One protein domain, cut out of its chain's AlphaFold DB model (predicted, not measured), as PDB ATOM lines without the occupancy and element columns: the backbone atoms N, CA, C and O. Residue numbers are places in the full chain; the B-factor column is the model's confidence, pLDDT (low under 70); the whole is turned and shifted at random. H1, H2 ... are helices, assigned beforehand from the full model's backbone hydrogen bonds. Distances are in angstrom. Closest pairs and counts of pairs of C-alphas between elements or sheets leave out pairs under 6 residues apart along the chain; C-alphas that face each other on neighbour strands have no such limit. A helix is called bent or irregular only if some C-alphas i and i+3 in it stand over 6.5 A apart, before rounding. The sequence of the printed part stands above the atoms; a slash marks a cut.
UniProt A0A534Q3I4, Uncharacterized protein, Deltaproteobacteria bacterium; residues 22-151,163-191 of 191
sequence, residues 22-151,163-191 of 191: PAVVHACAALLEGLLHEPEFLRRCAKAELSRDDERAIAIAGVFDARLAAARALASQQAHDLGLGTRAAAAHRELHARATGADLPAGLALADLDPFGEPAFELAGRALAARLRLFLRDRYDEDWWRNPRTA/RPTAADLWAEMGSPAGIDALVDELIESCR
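What this domain is: This is residues 22 to 151 and 163 to 191 of the 191 residues of an uncharacterized protein of Deltaproteobacteria bacterium (UniProt A0A534Q3I4). Two long helices, H3 and H6, form a flat, lopsided V; H1 and H9 bridge its arms on opposite sides. H4 folds back along H3 with H5 across it, and small H2, H7 and H8 lie round the edges. The printed part has 159 residues, with nine named helices, H1 to H9 in chain order, and no named strand: all helix. It is compact, radius of gyration of the C-alphas 17.4 A, spanning 51 by 40 by 21 A.

Where its parts are: H1, residues 22 to 37, starts at C-alpha 22 (-17.349, 96.911, -3.763) and has a kink of 30 degrees near residue 31. H2 is 39 to 46; H3, 52 to 82, is 44.6 A long; H4 is 86 to 100, 21.0 A. H5, 106 to 111, is only just irregular: C-alphas 107 and 110 are 6.8 A apart. H6, 118 to 140, is 31.8 A long; H7 is 148 to 151, H8 166 to 172. H9, 180 to 189, ends at C-alpha 189 (-35.300, 78.338, 0.992).

How they stand to each other: The hub is H6. The pairs of residues named below are the closest C-alphas of the two helices. H6 touches H1 at a steep tilt of 56 degrees, Gly 125 to Ala 27, 3.9 A. Its residues 118 to 126 touch H3 at 43 degrees, steep, opposite ways, Ala 120 to Ala 73, 4.5 A. Its residues 126 to 134 touch H9, about perpendicular at 73 degrees, Ala 130 to Leu 182, 5.1 A. H6 only just touches H7 and H8, 3 pairs within 8 A each: Tyr 140 to Thr 150, 6.9 A; Leu 128 to Ala 166, 7.3 A. H3 and H4 form a hairpin, Ala 75 to His 92, 5.0 A. H4 touches H5, Ala 89 to Ala 109, 5.0 A. H1 and H2 only just touch, only at the corner, Leu 35 to Phe 41, 6.4 A. Every O i to N i+4 pair is within hydrogen-bond range in H2, H3, H4, H6, H8 and H9; 8 of 12 are in H1 and 0 of 2 in H5, which has 2 of 3 O i to N i+3 pairs; H7 is too short for an i+4 pair.

The domain as a whole: The C-alphas of Thr 86 and Pro 148 are farthest apart, 52.4 A. Residues 152 to 162 are not printed; C-alphas 151 and 163 are 19.3 A apart across the cut. Of the links printed whole, none is long. No printed residue has pLDDT under 70.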
ATOM      1  N   PRO A  22     -16.322  96.879  -4.803       91.88
ATOM      2  CA  PRO A  22     -17.349  96.911  -3.763       91.88
ATOM      3  C   PRO A  22     -18.219  95.648  -3.737       91.88
ATOM      4  O   PRO A  22     -18.654  95.218  -2.665       91.88
ATOM      5  N   ALA A  23     -18.422  94.988  -4.883       94.94
ATOM      6  CA  ALA A  23     -19.211  93.762  -4.945       94.94
ATOM      7  C   ALA A  23     -18.561  92.620  -4.149       94.94
ATOM      8  O   ALA A  23     -19.266  91.759  -3.625       94.94
ATOM      9  N   VAL A  24     -17.232  92.617  -3.995       94.06
ATOM     10  CA  VAL A  24     -16.522  91.617  -3.185       94.06
ATOM     11  C   VAL A  24     -16.779  91.828  -1.694       94.06
ATOM     12  O   VAL A  24     -16.962  90.853  -0.961       94.06
ATOM     13  N   VAL A  25     -16.860  93.080  -1.240       90.19
ATOM     14  CA  VAL A  25     -17.217  93.402   0.151       90.19
ATOM     15  C   VAL A  25     -18.639  92.932   0.449       90.19
ATOM     16  O   VAL A  25     -18.856  92.202   1.422       90.19
ATOM     17  N   HIS A  26     -19.583  93.264  -0.435       94.62
ATOM     18  CA  HIS A  26     -20.967  92.790  -0.348       94.62
ATOM     19  C   HIS A  26     -21.057  91.268  -0.387       94.62
ATOM     20  O   HIS A  26     -21.788  90.682   0.406       94.62
ATOM     21  N   ALA A  27     -20.268  90.604  -1.235       96.00
ATOM     22  CA  ALA A  27     -20.227  89.149  -1.290       96.00
ATOM     23  C   ALA A  27     -19.727  88.528   0.018       96.00
ATOM     24  O   ALA A  27     -20.255  87.506   0.445       96.00
ATOM     25  N   CYS A  28     -18.744  89.131   0.689       92.31
ATOM     26  CA  CYS A  28     -18.257  88.632   1.975       92.31
ATOM     27  C   CYS A  28     -19.328  88.729   3.070       92.31
ATOM     28  O   CYS A  28     -19.491  87.785   3.845       92.31
ATOM     29  N   ALA A  29     -20.067  89.841   3.121       92.31
ATOM     30  CA  ALA A  29     -21.186  90.002   4.047       92.31
ATOM     31  C   ALA A  29     -22.316  89.013   3.720       92.31
ATOM     32  O   ALA A  29     -22.704  88.207   4.568       92.31
ATOM     33  N   ALA A  30     -22.757  88.998   2.460       95.88
ATOM     34  CA  ALA A  30     -23.836  88.143   1.987       95.88
ATOM     35  C   ALA A  30     -23.501  86.648   2.100       95.88
ATOM     36  O   ALA A  30     -24.407  85.837   2.286       95.88
ATOM     37  N   LEU A  31     -22.220  86.259   2.017       96.25
ATOM     38  CA  LEU A  31     -21.760  84.880   2.217       96.25
ATOM     39  C   LEU A  31     -22.173  84.368   3.599       96.25
ATOM     40  O   LEU A  31     -22.715  83.267   3.704       96.25
ATOM     41  N   LEU A  32     -21.925  85.180   4.630       92.81
ATOM     42  CA  LEU A  32     -22.228  84.858   6.021       92.81
ATOM     43  C   LEU A  32     -23.711  85.048   6.343       92.81
ATOM     44  O   LEU A  32     -24.273  84.219   7.048       92.81
ATOM     45  N   GLU A  33     -24.350  86.090   5.805       93.31
ATOM     46  CA  GLU A  33     -25.798  86.312   5.936       93.31
ATOM     47  C   GLU A  33     -26.592  85.101   5.431       93.31
ATOM     48  O   GLU A  33     -27.520  84.653   6.095       93.31
ATOM     49  N   GLY A  34     -26.156  84.487   4.326       92.81
ATOM     50  CA  GLY A  34     -26.811  83.298   3.779       92.81
ATOM     51  C   GLY A  34     -26.814  82.077   4.708       92.81
ATOM     52  O   GLY A  34     -27.646  81.195   4.534       92.81
ATOM     53  N   LEU A  35     -25.954  82.028   5.735       92.44
ATOM     54  CA  LEU A  35     -26.009  80.972   6.755       92.44
ATOM     55  C   LEU A  35     -27.280  81.052   7.612       92.44
ATOM     56  O   LEU A  35     -27.659  80.065   8.238       92.44
ATOM     57  N   LEU A  36     -27.968  82.198   7.633       90.44
ATOM     58  CA  LEU A  36     -29.267  82.335   8.292       90.44
ATOM     59  C   LEU A  36     -30.378  81.555   7.575       90.44
ATOM     60  O   LEU A  36     -31.420  81.313   8.175       90.44
ATOM     61  N   HIS A  37     -30.148  81.131   6.331       89.44
ATOM     62  CA  HIS A  37     -31.053  80.265   5.577       89.44
ATOM     63  C   HIS A  37     -30.710  78.773   5.711       89.44
ATOM     64  O   HIS A  37     -31.383  77.947   5.110       89.44
ATOM     65  N   GLU A  38     -29.684  78.413   6.491       90.19
ATOM     66  CA  GLU A  38     -29.209  77.035   6.654       90.19
ATOM     67  C   GLU A  38     -29.693  76.456   8.000       90.19
ATOM     68  O   GLU A  38     -29.104  76.762   9.047       90.19
ATOM     69  N   PRO A  39     -30.721  75.580   8.027       88.69
ATOM     70  CA  PRO A  39     -31.283  75.068   9.282       88.69
ATOM     71  C   PRO A  39     -30.247  74.338  10.146       88.69
ATOM     72  O   PRO A  39     -30.232  74.457  11.373       88.69
ATOM     73  N   GLU A  40     -29.321  73.611   9.514       90.62
ATOM     74  CA  GLU A  40     -28.243  72.916  10.222       90.62
ATOM     75  C   GLU A  40     -27.252  73.878  10.875       90.62
ATOM     76  O   GLU A  40     -26.815  73.626  12.003       90.62
ATOM     77  N   PHE A  41     -26.932  74.998  10.219       93.38
ATOM     78  CA  PHE A  41     -26.102  76.042  10.813       93.38
ATOM     79  C   PHE A  41     -26.812  76.677  12.011       93.38
ATOM     80  O   PHE A  41     -26.222  76.790  13.090       93.38
ATOM     81  N   LEU A  42     -28.087  77.047  11.857       92.62
ATOM     82  CA  LEU A  42     -28.873  77.649  12.935       92.62
ATOM     83  C   LEU A  42     -28.928  76.731  14.158       92.62
ATOM     84  O   LEU A  42     -28.594  77.146  15.271       92.62
ATOM     85  N   ARG A  43     -29.226  75.449  13.945       91.94
ATOM     86  CA  ARG A  43     -29.322  74.460  15.017       91.94
ATOM     87  C   ARG A  43     -27.980  74.173  15.688       91.94
ATOM     88  O   ARG A  43     -27.893  74.131  16.913       91.94
ATOM     89  N   ARG A  44     -26.919  73.940  14.909       92.25
ATOM     90  CA  ARG A  44     -25.632  73.442  15.437       92.25
ATOM     91  C   ARG A  44     -24.689  74.559  15.879       92.25
ATOM     92  O   ARG A  44     -23.953  74.374  16.848       92.25
ATOM     93  N   CYS A  45     -24.689  75.689  15.177       91.38
ATOM     94  CA  CYS A  45     -23.781  76.811  15.417       91.38
ATOM     95  C   CYS A  45     -24.454  77.959  16.162       91.38
ATOM     96  O   CYS A  45     -23.944  78.367  17.206       91.38
ATOM     97  N   ALA A  46     -25.592  78.455  15.665       89.50
ATOM     98  CA  ALA A  46     -26.316  79.538  16.337       89.50
ATOM     99  C   ALA A  46     -27.072  79.054  17.588       89.50
ATOM    100  O   ALA A  46     -27.438  79.867  18.435       89.50
ATOM    101  N   LYS A  47     -27.257  77.730  17.727       92.94
ATOM    102  CA  LYS A  47     -28.045  77.085  18.790       92.94
ATOM    103  C   LYS A  47     -29.469  77.644  18.857       92.94
ATOM    104  O   LYS A  47     -30.027  77.811  19.940       92.94
ATOM    105  N   ALA A  48     -30.020  77.947  17.686       92.56
ATOM    106  CA  ALA A  48     -31.380  78.409  17.498       92.56
ATOM    107  C   ALA A  48     -32.227  77.253  16.960       92.56
ATOM    108  O   ALA A  48     -31.886  76.644  15.946       92.56
ATOM    109  N   GLU A  49     -33.326  76.959  17.646       90.88
ATOM    110  CA  GLU A  49     -34.371  76.065  17.155       90.88
ATOM    111  C   GLU A  49     -35.520  76.940  16.667       90.88
ATOM    112  O   GLU A  49     -36.276  77.489  17.468       90.88
ATOM    113  N   LEU A  50     -35.592  77.134  15.354       90.38
ATOM    114  CA  LEU A  50     -36.650  77.917  14.738       90.38
ATOM    115  C   LEU A  50     -37.870  77.040  14.468       90.38
ATOM    116  O   LEU A  50     -37.758  75.843  14.195       90.38
ATOM    117  N   SER A  51     -39.055  77.643  14.546       93.44
ATOM    118  CA  SER A  51     -40.245  77.007  13.996       93.44
ATOM    119  C   SER A  51     -40.184  77.038  12.465       93.44
ATOM    120  O   SER A  51     -39.521  77.892  11.878       93.44
ATOM    121  N   ARG A  52     -40.938  76.154  11.799       90.00
ATOM    122  CA  ARG A  52     -41.073  76.202  10.331       90.00
ATOM    123  C   ARG A  52     -41.594  77.552   9.831       90.00
ATOM    124  O   ARG A  52     -41.242  77.971   8.734       90.00
ATOM    125  N   ASP A  53     -42.439  78.216  10.619       93.62
ATOM    126  CA  ASP A  53     -42.977  79.527  10.258       93.62
ATOM    127  C   ASP A  53     -41.892  80.610  10.329       93.62
ATOM    128  O   ASP A  53     -41.834  81.464   9.445       93.62
ATOM    129  N   ASP A  54     -40.988  80.540  11.312       93.31
ATOM    130  CA  ASP A  54     -39.854  81.465  11.426       93.31
ATOM    131  C   ASP A  54     -38.821  81.235  10.314       93.31
ATOM    132  O   ASP A  54     -38.366  82.195   9.694       93.31
ATOM    133  N   GLU A  55     -38.488  79.974  10.009       91.12
ATOM    134  CA  GLU A  55     -37.607  79.618   8.881       91.12
ATOM    135  C   GLU A  55     -38.158  80.178   7.565       91.12
ATOM    136  O   GLU A  55     -37.452  80.844   6.802       91.12
ATOM    137  N   ARG A  56     -39.463  79.997   7.339       91.50
ATOM    138  CA  ARG A  56     -40.148  80.527   6.162       91.50
ATOM    139  C   ARG A  56     -40.184  82.054   6.146       91.50
ATOM    140  O   ARG A  56     -40.038  82.647   5.079       91.50
ATOM    141  N   ALA A  57     -40.378  82.705   7.292       93.94
ATOM    142  CA  ALA A  57     -40.356  84.162   7.385       93.94
ATOM    143  C   ALA A  57     -38.976  84.730   7.017       93.94
ATOM    144  O   ALA A  57     -38.906  85.711   6.277       93.94
ATOM    145  N   ILE A  58     -37.892  84.085   7.460       92.81
ATOM    146  CA  ILE A  58     -36.516  84.451   7.097       92.81
ATOM    147  C   ILE A  58     -36.283  84.263   5.594       92.81
ATOM    148  O   ILE A  58     -35.757  85.162   4.941       92.81
ATOM    149  N   ALA A  59     -36.714  83.140   5.016       92.56
ATOM    150  CA  ALA A  59     -36.601  82.909   3.575       92.56
ATOM    151  C   ALA A  59     -37.357  83.967   2.749       92.56
ATOM    152  O   ALA A  59     -36.819  84.523   1.791       92.56
ATOM    153  N   ILE A  60     -38.586  84.305   3.156       94.06
ATOM    154  CA  ILE A  60     -39.384  85.361   2.520       94.06
ATOM    155  C   ILE A  60     -38.696  86.725   2.653       94.06
ATOM    156  O   ILE A  60     -38.682  87.485   1.683       94.06
ATOM    157  N   ALA A  61     -38.108  87.036   3.811       94.06
ATOM    158  CA  ALA A  61     -37.336  88.262   3.997       94.06
ATOM    159  C   ALA A  61     -36.162  88.334   3.007       94.06
ATOM    160  O   ALA A  61     -36.043  89.330   2.298       94.06
ATOM    161  N   GLY A  62     -35.403  87.244   2.837       93.12
ATOM    162  CA  GLY A  62     -34.323  87.170   1.844       93.12
ATOM    163  C   GLY A  62     -34.799  87.414   0.403       93.12
ATOM    164  O   GLY A  62     -34.127  88.095  -0.377       93.12
ATOM    165  N   VAL A  63     -36.000  86.940   0.045       94.12
ATOM    166  CA  VAL A  63     -36.624  87.252  -1.255       94.12
ATOM    167  C   VAL A  63     -36.934  88.746  -1.382       94.12
ATOM    168  O   VAL A  63     -36.679  89.333  -2.438       94.12
ATOM    169  N   PHE A  64     -37.487  89.376  -0.343       95.19
ATOM    170  CA  PHE A  64     -37.747  90.819  -0.353       95.19
ATOM    171  C   PHE A  64     -36.457  91.630  -0.456       95.19
ATOM    172  O   PHE A  64     -36.416  92.566  -1.257       95.19
ATOM    173  N   ASP A  65     -35.407  91.244   0.265       93.12
ATOM    174  CA  ASP A  65     -34.109  91.917   0.227       93.12
ATOM    175  C   ASP A  65     -33.496  91.851  -1.177       93.12
ATOM    176  O   ASP A  65     -33.112  92.880  -1.737       93.12
ATOM    177  N   ALA A  66     -33.510  90.678  -1.820       93.94
ATOM    178  CA  ALA A  66     -33.027  90.530  -3.194       93.94
ATOM    179  C   ALA A  66     -33.851  91.353  -4.204       93.94
ATOM    180  O   ALA A  66     -33.293  92.003  -5.094       93.94
ATOM    181  N   ARG A  67     -35.184  91.371  -4.061       96.25
ATOM    182  CA  ARG A  67     -36.071  92.182  -4.915       96.25
ATOM    183  C   ARG A  67     -35.831  93.676  -4.723       96.25
ATOM    184  O   ARG A  67     -35.841  94.422  -5.703       96.25
ATOM    185  N   LEU A  68     -35.623  94.115  -3.485       95.44
ATOM    186  CA  LEU A  68     -35.371  95.512  -3.162       95.44
ATOM    187  C   LEU A  68     -33.994  95.958  -3.665       95.44
ATOM    188  O   LEU A  68     -33.906  97.027  -4.267       95.44
ATOM    189  N   ALA A  69     -32.957  95.133  -3.508       94.81
ATOM    190  CA  ALA A  69     -31.633  95.383  -4.078       94.81
ATOM    191  C   ALA A  69     -31.706  95.535  -5.608       94.81
ATOM    192  O   ALA A  69     -31.199  96.510  -6.160       94.81
ATOM    193  N   ALA A  70     -32.439  94.651  -6.297       96.50
ATOM    194  CA  ALA A  70     -32.654  94.758  -7.741       96.50
ATOM    195  C   ALA A  70     -33.412  96.032  -8.149       96.50
ATOM    196  O   ALA A  70     -33.025  96.705  -9.107       96.50
ATOM    197  N   ALA A  71     -34.464  96.405  -7.417       97.19
ATOM    198  CA  ALA A  71     -35.185  97.651  -7.666       97.19
ATOM    199  C   ALA A  71     -34.302  98.885  -7.455       97.19
ATOM    200  O   ALA A  71     -34.345  99.803  -8.273       97.19
ATOM    201  N   ARG A  72     -33.479  98.900  -6.402       96.31
ATOM    202  CA  ARG A  72     -32.538  99.992  -6.125       96.31
ATOM    203  C   ARG A  72     -31.435 100.076  -7.176       96.31
ATOM    204  O   ARG A  72     -31.113 101.179  -7.598       96.31
ATOM    205  N   ALA A  73     -30.913  98.948  -7.660       96.19
ATOM    206  CA  ALA A  73     -29.926  98.923  -8.742       96.19
ATOM    207  C   ALA A  73     -30.494  99.516 -10.040       96.19
ATOM    208  O   ALA A  73     -29.871 100.377 -10.662       96.19
ATOM    209  N   LEU A  74     -31.717  99.126 -10.411       96.75
ATOM    210  CA  LEU A  74     -32.408  99.691 -11.571       96.75
ATOM    211  C   LEU A  74     -32.724 101.181 -11.388       96.75
ATOM    212  O   LEU A  74     -32.547 101.963 -12.321       96.75
ATOM    213  N   ALA A  75     -33.164 101.585 -10.194       96.38
ATOM    214  CA  ALA A  75     -33.450 102.982  -9.886       96.38
ATOM    215  C   ALA A  75     -32.177 103.838  -9.937       96.38
ATOM    216  O   ALA A  75     -32.213 104.935 -10.486       96.38
ATOM    217  N   SER A  76     -31.056 103.318  -9.429       95.94
ATOM    218  CA  SER A  76     -29.734 103.949  -9.491       95.94
ATOM    219  C   SER A  76     -29.304 104.192 -10.938       95.94
ATOM    220  O   SER A  76     -28.983 105.322 -11.304       95.94
ATOM    221  N   GLN A  77     -29.421 103.171 -11.795       95.06
ATOM    222  CA  GLN A  77     -29.127 103.293 -13.225       95.06
ATOM    223  C   GLN A  77     -30.008 104.355 -13.902       95.06
ATOM    224  O   GLN A  77     -29.514 105.219 -14.619       95.06
ATOM    225  N   GLN A  78     -31.317 104.341 -13.640       95.06
ATOM    226  CA  GLN A  78     -32.230 105.340 -14.201       95.06
ATOM    227  C   GLN A  78     -31.936 106.753 -13.686       95.06
ATOM    228  O   GLN A  78     -32.068 107.721 -14.433       95.06
ATOM    229  N   ALA A  79     -31.540 106.891 -12.421       94.69
ATOM    230  CA  ALA A  79     -31.148 108.165 -11.835       94.69
ATOM    231  C   ALA A  79     -29.860 108.708 -12.460       94.69
ATOM    232  O   ALA A  79     -29.755 109.918 -12.662       94.69
ATOM    233  N   HIS A  80     -28.919 107.825 -12.801       92.81
ATOM    234  CA  HIS A  80     -27.710 108.180 -13.537       92.81
ATOM    235  C   HIS A  80     -28.053 108.766 -14.916       92.81
ATOM    236  O   HIS A  80     -27.563 109.837 -15.269       92.81
ATOM    237  N   ASP A  81     -28.965 108.121 -15.650       92.38
ATOM    238  CA  ASP A  81     -29.354 108.538 -17.004       92.38
ATOM    239  C   ASP A  81     -30.228 109.808 -17.020       92.38
ATOM    240  O   ASP A  81     -30.108 110.657 -17.905       92.38
ATOM    241  N   LEU A  82     -31.140 109.947 -16.053       92.81
ATOM    242  CA  LEU A  82     -32.114 111.045 -15.991       92.81
ATOM    243  C   LEU A  82     -31.620 112.266 -15.199       92.81
ATOM    244  O   LEU A  82     -32.203 113.348 -15.326       92.81
ATOM    245  N   GLY A  83     -30.596 112.087 -14.363       92.62
ATOM    246  CA  GLY A  83     -30.216 113.015 -13.304       92.62
ATOM    247  C   GLY A  83     -31.147 112.949 -12.085       92.62
ATOM    248  O   GLY A  83     -32.319 112.564 -12.165       92.62
ATOM    249  N   LEU A  84     -30.631 113.371 -10.925       92.19
ATOM    250  CA  LEU A  84     -31.413 113.443  -9.688       92.19
ATOM    251  C   LEU A  84     -32.515 114.505  -9.799       92.19
ATOM    252  O   LEU A  84     -32.251 115.693  -9.988       92.19
ATOM    253  N   GLY A  85     -33.772 114.082  -9.651       93.81
ATOM    254  CA  GLY A  85     -34.927 114.969  -9.737       93.81
ATOM    255  C   GLY A  85     -36.257 114.224  -9.705       93.81
ATOM    256  O   GLY A  85     -36.320 113.019  -9.470       93.81
ATOM    257  N   THR A  86     -37.349 114.938  -9.971       95.25
ATOM    258  CA  THR A  86     -38.720 114.410  -9.837       95.25
ATOM    259  C   THR A  86     -38.990 113.162 -10.680       95.25
ATOM    260  O   THR A  86     -39.723 112.281 -10.238       95.25
ATOM    261  N   ARG A  87     -38.381 113.053 -11.868       95.69
ATOM    262  CA  ARG A  87     -38.510 111.868 -12.733       95.69
ATOM    263  C   ARG A  87     -37.814 110.642 -12.141       95.69
ATOM    264  O   ARG A  87     -38.433 109.587 -12.074       95.69
ATOM    265  N   ALA A  88     -36.578 110.797 -11.663       95.69
ATOM    266  CA  ALA A  88     -35.845 109.720 -10.998       95.69
ATOM    267  C   ALA A  88     -36.552 109.280  -9.702       95.69
ATOM    268  O   ALA A  88     -36.698 108.090  -9.448       95.69
ATOM    269  N   ALA A  89     -37.101 110.234  -8.941       96.31
ATOM    270  CA  ALA A  89     -37.913 109.952  -7.758       96.31
ATOM    271  C   ALA A  89     -39.160 109.119  -8.092       96.31
ATOM    272  O   ALA A  89     -39.467 108.149  -7.403       96.31
ATOM    273  N   ALA A  90     -39.889 109.489  -9.150       96.38
ATOM    274  CA  ALA A  90     -41.071 108.752  -9.589       96.38
ATOM    275  C   ALA A  90     -40.717 107.316 -10.006       96.38
ATOM    276  O   ALA A  90     -41.391 106.380  -9.580       96.38
ATOM    277  N   ALA A  91     -39.627 107.148 -10.758       95.94
ATOM    278  CA  ALA A  91     -39.158 105.839 -11.196       95.94
ATOM    279  C   ALA A  91     -38.699 104.958 -10.018       95.94
ATOM    280  O   ALA A  91     -39.078 103.790  -9.937       95.94
ATOM    281  N   HIS A  92     -37.978 105.529  -9.044       96.94
ATOM    282  CA  HIS A  92     -37.594 104.822  -7.819       96.94
ATOM    283  C   HIS A  92     -38.821 104.335  -7.034       96.94
ATOM    284  O   HIS A  92     -38.866 103.176  -6.624       96.94
ATOM    285  N   ARG A  93     -39.855 105.174  -6.876       97.75
ATOM    286  CA  ARG A  93     -41.106 104.770  -6.209       97.75
ATOM    287  C   ARG A  93     -41.813 103.636  -6.939       97.75
ATOM    288  O   ARG A  93     -42.287 102.711  -6.288       97.75
ATOM    289  N   GLU A  94     -41.885 103.704  -8.266       97.69
ATOM    290  CA  GLU A  94     -42.507 102.658  -9.081       97.69
ATOM    291  C   GLU A  94     -41.762 101.325  -8.941       97.69
ATOM    292  O   GLU A  94     -42.381 100.289  -8.688       97.69
ATOM    293  N   LEU A  95     -40.432 101.343  -9.053       97.88
ATOM    294  CA  LEU A  95     -39.600 100.152  -8.885       97.88
ATOM    295  C   LEU A  95     -39.713  99.574  -7.472       97.88
ATOM    296  O   LEU A  95     -39.855  98.360  -7.326       97.88
ATOM    297  N   HIS A  96     -39.720 100.428  -6.444       97.38
ATOM    298  CA  HIS A  96     -39.935 100.011  -5.062       97.38
ATOM    299  C   HIS A  96     -41.293  99.319  -4.897       97.38
ATOM    300  O   HIS A  96     -41.342  98.186  -4.426       97.38
ATOM    301  N   ALA A  97     -42.380  99.944  -5.358       97.50
ATOM    302  CA  ALA A  97     -43.721  99.375  -5.259       97.50
ATOM    303  C   ALA A  97     -43.854  98.051  -6.021       97.50
ATOM    304  O   ALA A  97     -44.489  97.115  -5.539       97.50
ATOM    305  N   ARG A  98     -43.197  97.914  -7.178       97.50
ATOM    306  CA  ARG A  98     -43.134  96.638  -7.906       97.50
ATOM    307  C   ARG A  98     -42.358  95.562  -7.141       97.50
ATOM    308  O   ARG A  98     -42.716  94.385  -7.216       97.50
ATOM    309  N   ALA A  99     -41.298  95.932  -6.427       96.88
ATOM    310  CA  ALA A  99     -40.502  94.993  -5.644       96.88
ATOM    311  C   ALA A  99     -41.219  94.541  -4.369       96.88
ATOM    312  O   ALA A  99     -41.234  93.342  -4.096       96.88
ATOM    313  N   THR A 100     -41.832  95.462  -3.627       95.00
ATOM    314  CA  THR A 100     -42.339  95.204  -2.270       95.00
ATOM    315  C   THR A 100     -43.859  95.065  -2.190       95.00
ATOM    316  O   THR A 100     -44.372  94.514  -1.221       95.00
ATOM    317  N   GLY A 101     -44.596  95.561  -3.187       96.12
ATOM    318  CA  GLY A 101     -46.049  95.730  -3.118       96.12
ATOM    319  C   GLY A 101     -46.496  96.910  -2.246       96.12
ATOM    320  O   GLY A 101     -47.696  97.104  -2.073       96.12
ATOM    321  N   ALA A 102     -45.560  97.694  -1.705       95.31
ATOM    322  CA  ALA A 102     -45.826  98.830  -0.829       95.31
ATOM    323  C   ALA A 102     -45.339 100.146  -1.449       95.31
ATOM    324  O   ALA A 102     -44.356 100.180  -2.183       95.31
ATOM    325  N   ASP A 103     -46.010 101.250  -1.133       96.19
ATOM    326  CA  ASP A 103     -45.602 102.568  -1.614       96.19
ATOM    327  C   ASP A 103     -44.355 103.082  -0.883       96.19
ATOM    328  O   ASP A 103     -44.302 103.101   0.347       96.19
ATOM    329  N   LEU A 104     -43.395 103.624  -1.640       95.38
ATOM    330  CA  LEU A 104     -42.305 104.425  -1.078       95.38
ATOM    331  C   LEU A 104     -42.788 105.873  -0.856       95.38
ATOM    332  O   LEU A 104     -43.227 106.516  -1.823       95.38
ATOM    333  N   PRO A 105     -42.710 106.426   0.370       94.19
ATOM    334  CA  PRO A 105     -43.066 107.817   0.633       94.19
ATOM    335  C   PRO A 105     -42.286 108.798  -0.248       94.19
ATOM    336  O   PRO A 105     -41.078 108.667  -0.437       94.19
ATOM    337  N   ALA A 106     -42.962 109.834  -0.753       89.75
ATOM    338  CA  ALA A 106     -42.357 110.787  -1.689       89.75
ATOM    339  C   ALA A 106     -41.110 111.496  -1.128       89.75
ATOM    340  O   ALA A 106     -40.170 111.745  -1.875       89.75
ATOM    341  N   GLY A 107     -41.080 111.773   0.181       90.56
ATOM    342  CA  GLY A 107     -39.919 112.376   0.846       90.56
ATOM    343  C   GLY A 107     -38.687 111.466   0.900       90.56
ATOM    344  O   GLY A 107     -37.572 111.974   0.957       90.56
ATOM    345  N   LEU A 108     -38.876 110.145   0.830       93.19
ATOM    346  CA  LEU A 108     -37.790 109.158   0.836       93.19
ATOM    347  C   LEU A 108     -37.307 108.811  -0.575       93.19
ATOM    348  O   LEU A 108     -36.165 108.416  -0.762       93.19
ATOM    349  N   ALA A 109     -38.148 109.024  -1.588       93.75
ATOM    350  CA  ALA A 109     -37.856 108.632  -2.964       93.75
ATOM    351  C   ALA A 109     -36.567 109.232  -3.541       93.75
ATOM    352  O   ALA A 109     -35.912 108.570  -4.339       93.75
ATOM    353  N   LEU A 110     -36.212 110.465  -3.162       92.88
ATOM    354  CA  LEU A 110     -34.925 111.071  -3.522       92.88
ATOM    355  C   LEU A 110     -33.852 110.865  -2.457       92.88
ATOM    356  O   LEU A 110     -32.687 110.753  -2.812       92.88
ATOM    357  N   ALA A 111     -34.231 110.846  -1.177       90.81
ATOM    358  CA  ALA A 111     -33.276 110.734  -0.076       90.81
ATOM    359  C   ALA A 111     -32.562 109.373  -0.067       90.81
ATOM    360  O   ALA A 111     -31.363 109.320   0.183       90.81
ATOM    361  N   ASP A 112     -33.287 108.303  -0.400       89.38
ATOM    362  CA  ASP A 112     -32.773 106.929  -0.413       89.38
ATOM    363  C   ASP A 112     -32.250 106.507  -1.798       89.38
ATOM    364  O   ASP A 112     -31.891 105.346  -2.005       89.38
ATOM    365  N   LEU A 113     -32.267 107.414  -2.779       93.00
ATOM    366  CA  LEU A 113     -31.820 107.129  -4.137       93.00
ATOM    367  C   LEU A 113     -30.324 107.405  -4.264       93.00
ATOM    368  O   LEU A 113     -29.901 108.559  -4.289       93.00
ATOM    369  N   ASP A 114     -29.540 106.343  -4.409       90.62
ATOM    370  CA  ASP A 114     -28.121 106.449  -4.731       90.62
ATOM    371  C   ASP A 114     -27.901 106.477  -6.258       90.62
ATOM    372  O   ASP A 114     -28.247 105.500  -6.924       90.62
ATOM    373  N   PRO A 115     -27.322 107.541  -6.847       87.25
ATOM    374  CA  PRO A 115     -26.977 107.589  -8.271       87.25
ATOM    375  C   PRO A 115     -25.580 107.025  -8.599       87.25
ATOM    376  O   PRO A 115     -25.167 107.093  -9.759       87.25
ATOM    377  N   PHE A 116     -24.822 106.537  -7.610       87.38
ATOM    378  CA  PHE A 116     -23.419 106.133  -7.771       87.38
ATOM    379  C   PHE A 116     -23.211 104.621  -7.954       87.38
ATOM    380  O   PHE A 116     -22.071 104.170  -8.044       87.38
ATOM    381  N   GLY A 117     -24.291 103.846  -8.087       85.44
ATOM    382  CA  GLY A 117     -24.236 102.430  -8.452       85.44
ATOM    383  C   GLY A 117     -24.015 101.459  -7.290       85.44
ATOM    384  O   GLY A 117     -23.945 100.256  -7.543       85.44
ATOM    385  N   GLU A 118     -23.982 101.920  -6.035       91.31
ATOM    386  CA  GLU A 118     -23.797 101.051  -4.861       91.31
ATOM    387  C   GLU A 118     -24.803  99.886  -4.808       91.31
ATOM    388  O   GLU A 118     -24.384  98.741  -4.607       91.31
ATOM    389  N   PRO A 119     -26.108 100.085  -5.094       93.75
ATOM    390  CA  PRO A 119     -27.061  98.978  -5.073       93.75
ATOM    391  C   PRO A 119     -26.792  97.901  -6.136       93.75
ATOM    392  O   PRO A 119     -27.190  96.747  -5.964       93.75
ATOM    393  N   ALA A 120     -26.130  98.250  -7.245       94.81
ATOM    394  CA  ALA A 120     -25.741  97.270  -8.255       94.81
ATOM    395  C   ALA A 120     -24.596  96.380  -7.749       94.81
ATOM    396  O   ALA A 120     -24.624  95.168  -7.978       94.81
ATOM    397  N   PHE A 121     -23.635  96.952  -7.014       95.38
ATOM    398  CA  PHE A 121     -22.582  96.184  -6.350       95.38
ATOM    399  C   PHE A 121     -23.139  95.285  -5.244       95.38
ATOM    400  O   PHE A 121     -22.704  94.140  -5.136       95.38
ATOM    401  N   GLU A 122     -24.140  95.746  -4.485       95.69
ATOM    402  CA  GLU A 122     -24.832  94.908  -3.497       95.69
ATOM    403  C   GLU A 122     -25.465  93.677  -4.162       95.69
ATOM    404  O   GLU A 122     -25.209  92.541  -3.755       95.69
ATOM    405  N   LEU A 123     -26.249  93.877  -5.230       96.44
ATOM    406  CA  LEU A 123     -26.896  92.778  -5.948       96.44
ATOM    407  C   LEU A 123     -25.874  91.802  -6.550       96.44
ATOM    408  O   LEU A 123     -26.036  90.584  -6.435       96.44
ATOM    409  N   ALA A 124     -24.813  92.327  -7.167       97.19
ATOM    410  CA  ALA A 124     -23.728  91.518  -7.714       97.19
ATOM    411  C   ALA A 124     -23.008  90.718  -6.615       97.19
ATOM    412  O   ALA A 124     -22.711  89.538  -6.805       97.19
ATOM    413  N   GLY A 125     -22.787  91.331  -5.450       97.38
ATOM    414  CA  GLY A 125     -22.200  90.683  -4.285       97.38
ATOM    415  C   GLY A 125     -23.072  89.552  -3.741       97.38
ATOM    416  O   GLY A 125     -22.566  88.455  -3.509       97.38
ATOM    417  N   ARG A 126     -24.391  89.757  -3.621       97.38
ATOM    418  CA  ARG A 126     -25.342  88.699  -3.224       97.38
ATOM    419  C   ARG A 126     -25.327  87.518  -4.203       97.38
ATOM    420  O   ARG A 126     -25.297  86.367  -3.770       97.38
ATOM    421  N   ALA A 127     -25.283  87.790  -5.508       97.81
ATOM    422  CA  ALA A 127     -25.179  86.752  -6.536       97.81
ATOM    423  C   ALA A 127     -23.861  85.962  -6.445       97.81
ATOM    424  O   ALA A 127     -23.858  84.729  -6.493       97.81
ATOM    425  N   LEU A 128     -22.742  86.668  -6.254       98.19
ATOM    426  CA  LEU A 128     -21.431  86.058  -6.056       98.19
ATOM    427  C   LEU A 128     -21.386  85.213  -4.775       98.19
ATOM    428  O   LEU A 128     -20.859  84.104  -4.794       98.19
ATOM    429  N   ALA A 129     -21.979  85.690  -3.679       97.50
ATOM    430  CA  ALA A 129     -22.063  84.968  -2.413       97.50
ATOM    431  C   ALA A 129     -22.843  83.651  -2.527       97.50
ATOM    432  O   ALA A 129     -22.379  82.627  -2.025       97.50
ATOM    433  N   ALA A 130     -23.986  83.658  -3.219       97.06
ATOM    434  CA  ALA A 130     -24.758  82.441  -3.471       97.06
ATOM    435  C   ALA A 130     -23.933  81.415  -4.267       97.06
ATOM    436  O   ALA A 130     -23.870  80.238  -3.909       97.06
ATOM    437  N   ARG A 131     -23.193  81.865  -5.293       97.69
ATOM    438  CA  ARG A 131     -22.269  80.980  -6.016       97.69
ATOM    439  C   ARG A 131     -21.131  80.470  -5.133       97.69
ATOM    440  O   ARG A 131     -20.798  79.290  -5.209       97.69
ATOM    441  N   LEU A 132     -20.540  81.332  -4.307       97.06
ATOM    442  CA  LEU A 132     -19.476  80.952  -3.378       97.06
ATOM    443  C   LEU A 132     -19.953  79.878  -2.398       97.06
ATOM    444  O   LEU A 132     -19.199  78.947  -2.129       97.06
ATOM    445  N   ARG A 133     -21.195  79.948  -1.903       96.50
ATOM    446  CA  ARG A 133     -21.766  78.882  -1.065       96.50
ATOM    447  C   ARG A 133     -21.834  77.552  -1.801       96.50
ATOM    448  O   ARG A 133     -21.378  76.561  -1.242       96.50
ATOM    449  N   LEU A 134     -22.317  77.526  -3.047       95.62
ATOM    450  CA  LEU A 134     -22.304  76.307  -3.868       95.62
ATOM    451  C   LEU A 134     -20.881  75.763  -4.041       95.62
ATOM    452  O   LEU A 134     -20.629  74.599  -3.760       95.62
ATOM    453  N   PHE A 135     -19.925  76.627  -4.388       95.81
ATOM    454  CA  PHE A 135     -18.521  76.241  -4.533       95.81
ATOM    455  C   PHE A 135     -17.919  75.671  -3.234       95.81
ATOM    456  O   PHE A 135     -17.145  74.714  -3.265       95.81
ATOM    457  N   LEU A 136     -18.261  76.244  -2.076       95.94
ATOM    458  CA  LEU A 136     -17.811  75.748  -0.774       95.94
ATOM    459  C   LEU A 136     -18.479  74.422  -0.407       95.94
ATOM    460  O   LEU A 136     -17.778  73.548   0.099       95.94
ATOM    461  N   ARG A 137     -19.777  74.253  -0.695       95.12
ATOM    462  CA  ARG A 137     -20.490  72.978  -0.521       95.12
ATOM    463  C   ARG A 137     -19.876  71.885  -1.401       95.12
ATOM    464  O   ARG A 137     -19.549  70.823  -0.891       95.12
ATOM    465  N   ASP A 138     -19.595  72.165  -2.672       95.38
ATOM    466  CA  ASP A 138     -18.957  71.204  -3.586       95.38
ATOM    467  C   ASP A 138     -17.546  70.803  -3.127       95.38
ATOM    468  O   ASP A 138     -17.081  69.686  -3.362       95.38
ATOM    469  N   ARG A 139     -16.827  71.727  -2.479       95.38
ATOM    470  CA  ARG A 139     -15.436  71.526  -2.056       95.38
ATOM    471  C   ARG A 139     -15.286  70.919  -0.659       95.38
ATOM    472  O   ARG A 139     -14.277  70.256  -0.396       95.38
ATOM    473  N   TYR A 140     -16.209  71.221   0.249       96.06
ATOM    474  CA  TYR A 140     -16.099  70.949   1.686       96.06
ATOM    475  C   TYR A 140     -17.351  70.305   2.300       96.06
ATOM    476  O   TYR A 140     -17.399  70.192   3.528       96.06
ATOM    477  N   ASP A 141     -18.294  69.872   1.460       93.50
ATOM    478  CA  ASP A 141     -19.588  69.257   1.777       93.50
ATOM    479  C   ASP A 141     -20.629  70.226   2.386       93.50
ATOM    480  O   ASP A 141     -20.366  71.408   2.618       93.50
ATOM    481  N   GLU A 142     -21.846  69.730   2.640       90.44
ATOM    482  CA  GLU A 142     -23.000  70.504   3.150       90.44
ATOM    483  C   GLU A 142     -22.689  71.267   4.460       90.44
ATOM    484  O   GLU A 142     -23.138  72.392   4.670       90.44
ATOM    485  N   ASP A 143     -21.831  70.694   5.307       93.50
ATOM    486  CA  ASP A 143     -21.386  71.247   6.594       93.50
ATOM    487  C   ASP A 143     -20.101  72.108   6.458       93.50
ATOM    488  O   ASP A 143     -19.320  72.236   7.412       93.50
ATOM    489  N   TRP A 144     -19.840  72.706   5.285       95.12
ATOM    490  CA  TRP A 144     -18.602  73.446   4.980       95.12
ATOM    491  C   TRP A 144     -18.215  74.481   6.046       95.12
ATOM    492  O   TRP A 144     -17.030  74.674   6.318       95.12
ATOM    493  N   TRP A 145     -19.186  75.128   6.689       94.12
ATOM    494  CA  TRP A 145     -18.991  76.141   7.736       94.12
ATOM    495  C   TRP A 145     -18.357  75.573   9.020       94.12
ATOM    496  O   TRP A 145     -17.782  76.324   9.807       94.12
ATOM    497  N   ARG A 146     -18.388  74.249   9.226       92.88
ATOM    498  CA  ARG A 146     -17.682  73.549  10.321       92.88
ATOM    499  C   ARG A 146     -16.287  73.103   9.937       92.88
ATOM    500  O   ARG A 146     -15.484  72.779  10.812       92.88
ATOM    501  N   ASN A 147     -16.022  72.991   8.641       93.00
ATOM    502  CA  ASN A 147     -14.788  72.417   8.152       93.00
ATOM    503  C   ASN A 147     -13.643  73.425   8.371       93.00
ATOM    504  O   ASN A 147     -13.655  74.512   7.788       93.00
ATOM    505  N   PRO A 148     -12.608  73.097   9.170       91.56
ATOM    506  CA  PRO A 148     -11.495  74.017   9.422       91.56
ATOM    507  C   PRO A 148     -10.723  74.380   8.141       91.56
ATOM    508  O   PRO A 148     -10.078  75.431   8.068       91.56
ATOM    509  N   ARG A 149     -10.812  73.545   7.096       93.62
ATOM    510  CA  ARG A 149     -10.241  73.845   5.776       93.62
ATOM    511  C   ARG A 149     -10.977  74.992   5.086       93.62
ATOM    512  O   ARG A 149     -10.327  75.776   4.400       93.62
ATOM    513  N   THR A 150     -12.277  75.154   5.326       94.31
ATOM    514  CA  THR A 150     -13.036  76.297   4.813       94.31
ATOM    515  C   THR A 150     -12.544  77.595   5.426       94.31
ATOM    516  O   THR A 150     -12.256  78.534   4.692       94.31
ATOM    517  N   ALA A 151     -12.344  77.637   6.748       89.94
ATOM    518  CA  ALA A 151     -11.779  78.814   7.409       89.94
ATOM    519  C   ALA A 151     -10.400  79.179   6.835       89.94
ATOM    520  O   ALA A 151     -10.105  80.350   6.627       89.94
ATOM    521  N   ARG A 163      -7.522  93.422  -3.536       88.06
ATOM    522  CA  ARG A 163      -6.974  92.953  -4.823       88.06
ATOM    523  C   ARG A 163      -7.954  92.177  -5.708       88.06
ATOM    524  O   ARG A 163      -7.939  92.419  -6.911       88.06
ATOM    525  N   PRO A 164      -8.715  91.187  -5.199       91.19
ATOM    526  CA  PRO A 164      -9.576  90.397  -6.063       91.19
ATOM    527  C   PRO A 164     -10.772  91.236  -6.508       91.19
ATOM    528  O   PRO A 164     -11.428  91.874  -5.684       91.19
ATOM    529  N   THR A 165     -11.086  91.180  -7.799       93.31
ATOM    530  CA  THR A 165     -12.354  91.689  -8.329       93.31
ATOM    531  C   THR A 165     -13.425  90.601  -8.295       93.31
ATOM    532  O   THR A 165     -13.121  89.406  -8.226       93.31
ATOM    533  N   ALA A 166     -14.699  90.977  -8.399       95.00
ATOM    534  CA  ALA A 166     -15.776  90.003  -8.536       95.00
ATOM    535  C   ALA A 166     -15.574  89.120  -9.779       95.00
ATOM    536  O   ALA A 166     -15.823  87.917  -9.725       95.00
ATOM    537  N   ALA A 167     -15.071  89.692 -10.880       96.12
ATOM    538  CA  ALA A 167     -14.774  88.960 -12.109       96.12
ATOM    539  C   ALA A 167     -13.696  87.882 -11.901       96.12
ATOM    540  O   ALA A 167     -13.872  86.755 -12.370       96.12
ATOM    541  N   ASP A 168     -12.632  88.193 -11.153       95.62
ATOM    542  CA  ASP A 168     -11.594  87.215 -10.806       95.62
ATOM    543  C   ASP A 168     -12.181  86.055  -9.997       95.62
ATOM    544  O   ASP A 168     -11.902  84.891 -10.281       95.62
ATOM    545  N   LEU A 169     -13.050  86.352  -9.027       96.12
ATOM    546  CA  LEU A 169     -13.678  85.327  -8.190       96.12
ATOM    547  C   LEU A 169     -14.635  84.428  -8.983       96.12
ATOM    548  O   LEU A 169     -14.650  83.215  -8.774       96.12
ATOM    549  N   TRP A 170     -15.394  84.984  -9.930       97.12
ATOM    550  CA  TRP A 170     -16.197  84.185 -10.862       97.12
ATOM    551  C   TRP A 170     -15.326  83.251 -11.712       97.12
ATOM    552  O   TRP A 170     -15.640  82.062 -11.843       97.12
ATOM    553  N   ALA A 171     -14.204  83.759 -12.231       95.94
ATOM    554  CA  ALA A 171     -13.255  82.974 -13.011       95.94
ATOM    555  C   ALA A 171     -12.594  81.857 -12.182       95.94
ATOM    556  O   ALA A 171     -12.494  80.727 -12.657       95.94
ATOM    557  N   GLU A 172     -12.205  82.133 -10.933       94.75
ATOM    558  CA  GLU A 172     -11.634  81.145 -10.002       94.75
ATOM    559  C   GLU A 172     -12.595  79.987  -9.704       94.75
ATOM    560  O   GLU A 172     -12.161  78.843  -9.558       94.75
ATOM    561  N   MET A 173     -13.899  80.265  -9.650       95.00
ATOM    562  CA  MET A 173     -14.933  79.240  -9.479       95.00
ATOM    563  C   MET A 173     -15.283  78.505 -10.782       95.00
ATOM    564  O   MET A 173     -16.091  77.579 -10.757       95.00
ATOM    565  N   GLY A 174     -14.715  78.911 -11.923       94.62
ATOM    566  CA  GLY A 174     -15.018  78.322 -13.227       94.62
ATOM    567  C   GLY A 174     -16.471  78.533 -13.667       94.62
ATOM    568  O   GLY A 174     -17.013  77.703 -14.394       94.62
ATOM    569  N   SER A 175     -17.112  79.617 -13.217       91.19
ATOM    570  CA  SER A 175     -18.518  79.912 -13.500       91.19
ATOM    571  C   SER A 175     -18.682  81.255 -14.207       91.19
ATOM    572  O   SER A 175     -18.034  82.225 -13.814       91.19
ATOM    573  N   PRO A 176     -19.612  81.379 -15.175       92.44
ATOM    574  CA  PRO A 176     -20.036  82.694 -15.636       92.44
ATOM    575  C   PRO A 176     -20.692  83.477 -14.493       92.44
ATOM    576  O   PRO A 176     -21.354  82.888 -13.631       92.44
ATOM    577  N   ALA A 177     -20.526  84.800 -14.514       94.88
ATOM    578  CA  ALA A 177     -21.254  85.698 -13.631       94.88
ATOM    579  C   ALA A 177     -22.751  85.666 -13.957       94.88
ATOM    580  O   ALA A 177     -23.142  85.727 -15.123       94.88
ATOM    581  N   GLY A 178     -23.589  85.580 -12.926       95.00
ATOM    582  CA  GLY A 178     -25.035  85.508 -13.097       95.00
ATOM    583  C   GLY A 178     -25.776  85.428 -11.770       95.00
ATOM    584  O   GLY A 178     -25.188  85.121 -10.734       95.00
ATOM    585  N   ILE A 179     -27.079  85.708 -11.816       95.81
ATOM    586  CA  ILE A 179     -27.951  85.731 -10.634       95.81
ATOM    587  C   ILE A 179     -28.588  84.369 -10.328       95.81
ATOM    588  O   ILE A 179     -29.160  84.197  -9.258       95.81
ATOM    589  N   ASP A 180     -28.467  83.395 -11.232       96.19
ATOM    590  CA  ASP A 180     -29.195  82.122 -11.156       96.19
ATOM    591  C   ASP A 180     -28.973  81.394  -9.826       96.19
ATOM    592  O   ASP A 180     -29.932  80.975  -9.195       96.19
ATOM    593  N   ALA A 181     -27.732  81.364  -9.326       96.00
ATOM    594  CA  ALA A 181     -27.421  80.739  -8.037       96.00
ATOM    595  C   ALA A 181     -28.162  81.393  -6.857       96.00
ATOM    596  O   ALA A 181     -28.577  80.699  -5.934       96.00
ATOM    597  N   LEU A 182     -28.346  82.718  -6.887       96.25
ATOM    598  CA  LEU A 182     -29.122  83.432  -5.872       96.25
ATOM    599  C   LEU A 182     -30.616  83.128  -6.013       96.25
ATOM    600  O   LEU A 182     -31.297  82.925  -5.014       96.25
ATOM    601  N   VAL A 183     -31.133  83.087  -7.243       96.06
ATOM    602  CA  VAL A 183     -32.542  82.763  -7.502       96.06
ATOM    603  C   VAL A 183     -32.867  81.344  -7.040       96.06
ATOM    604  O   VAL A 183     -33.857  81.155  -6.336       96.06
ATOM    605  N   ASP A 184     -32.028  80.372  -7.389       95.44
ATOM    606  CA  ASP A 184     -32.204  78.971  -7.011       95.44
ATOM    607  C   ASP A 184     -32.179  78.799  -5.487       95.44
ATOM    608  O   ASP A 184     -33.081  78.175  -4.928       95.44
ATOM    609  N   GLU A 185     -31.217  79.429  -4.804       93.94
ATOM    610  CA  GLU A 185     -31.108  79.399  -3.340       93.94
ATOM    611  C   GLU A 185     -32.352  79.976  -2.647       93.94
ATOM    612  O   GLU A 185     -32.882  79.384  -1.702       93.94
ATOM    613  N   LEU A 186     -32.848  81.120  -3.127       93.31
ATOM    614  CA  LEU A 186     -34.040  81.761  -2.575       93.31
ATOM    615  C   LEU A 186     -35.307  80.934  -2.831       93.31
ATOM    616  O   LEU A 186     -36.171  80.848  -1.957       93.31
ATOM    617  N   ILE A 187     -35.427  80.309  -4.008       93.69
ATOM    618  CA  ILE A 187     -36.538  79.401  -4.322       93.69
ATOM    619  C   ILE A 187     -36.501  78.183  -3.402       93.69
ATOM    620  O   ILE A 187     -37.548  77.781  -2.899       93.69
ATOM    621  N   GLU A 188     -35.324  77.595  -3.196       91.69
ATOM    622  CA  GLU A 188     -35.149  76.423  -2.343       91.69
ATOM    623  C   GLU A 188     -35.480  76.736  -0.883       91.69
ATOM    624  O   GLU A 188     -36.239  75.994  -0.267       91.69
ATOM    625  N   SER A 189     -35.031  77.888  -0.379       88.88
ATOM    626  CA  SER A 189     -35.300  78.338   0.992       88.88
ATOM    627  C   SER A 189     -36.789  78.599   1.265       88.88
ATOM    628  O   SER A 189     -37.225  78.583   2.412       88.88
ATOM    629  N   CYS A 190     -37.590  78.851   0.224       87.94
ATOM    630  CA  CYS A 190     -39.029  79.095   0.346       87.94
ATOM    631  C   CYS A 190     -39.903  77.826   0.289       87.94
ATOM    632  O   CYS A 190     -41.128  77.956   0.408       87.94
ATOM    633  N   ARG A 191     -39.325  76.644   0.033       84.50
ATOM    634  CA  ARG A 191     -40.056  75.365  -0.071       84.50
ATOM    635  C   ARG A 191     -40.333  74.751   1.296       84.50
ATOM    636  O   ARG A 191     -41.467  74.241   1.457       84.50
TER     637      ARG A 191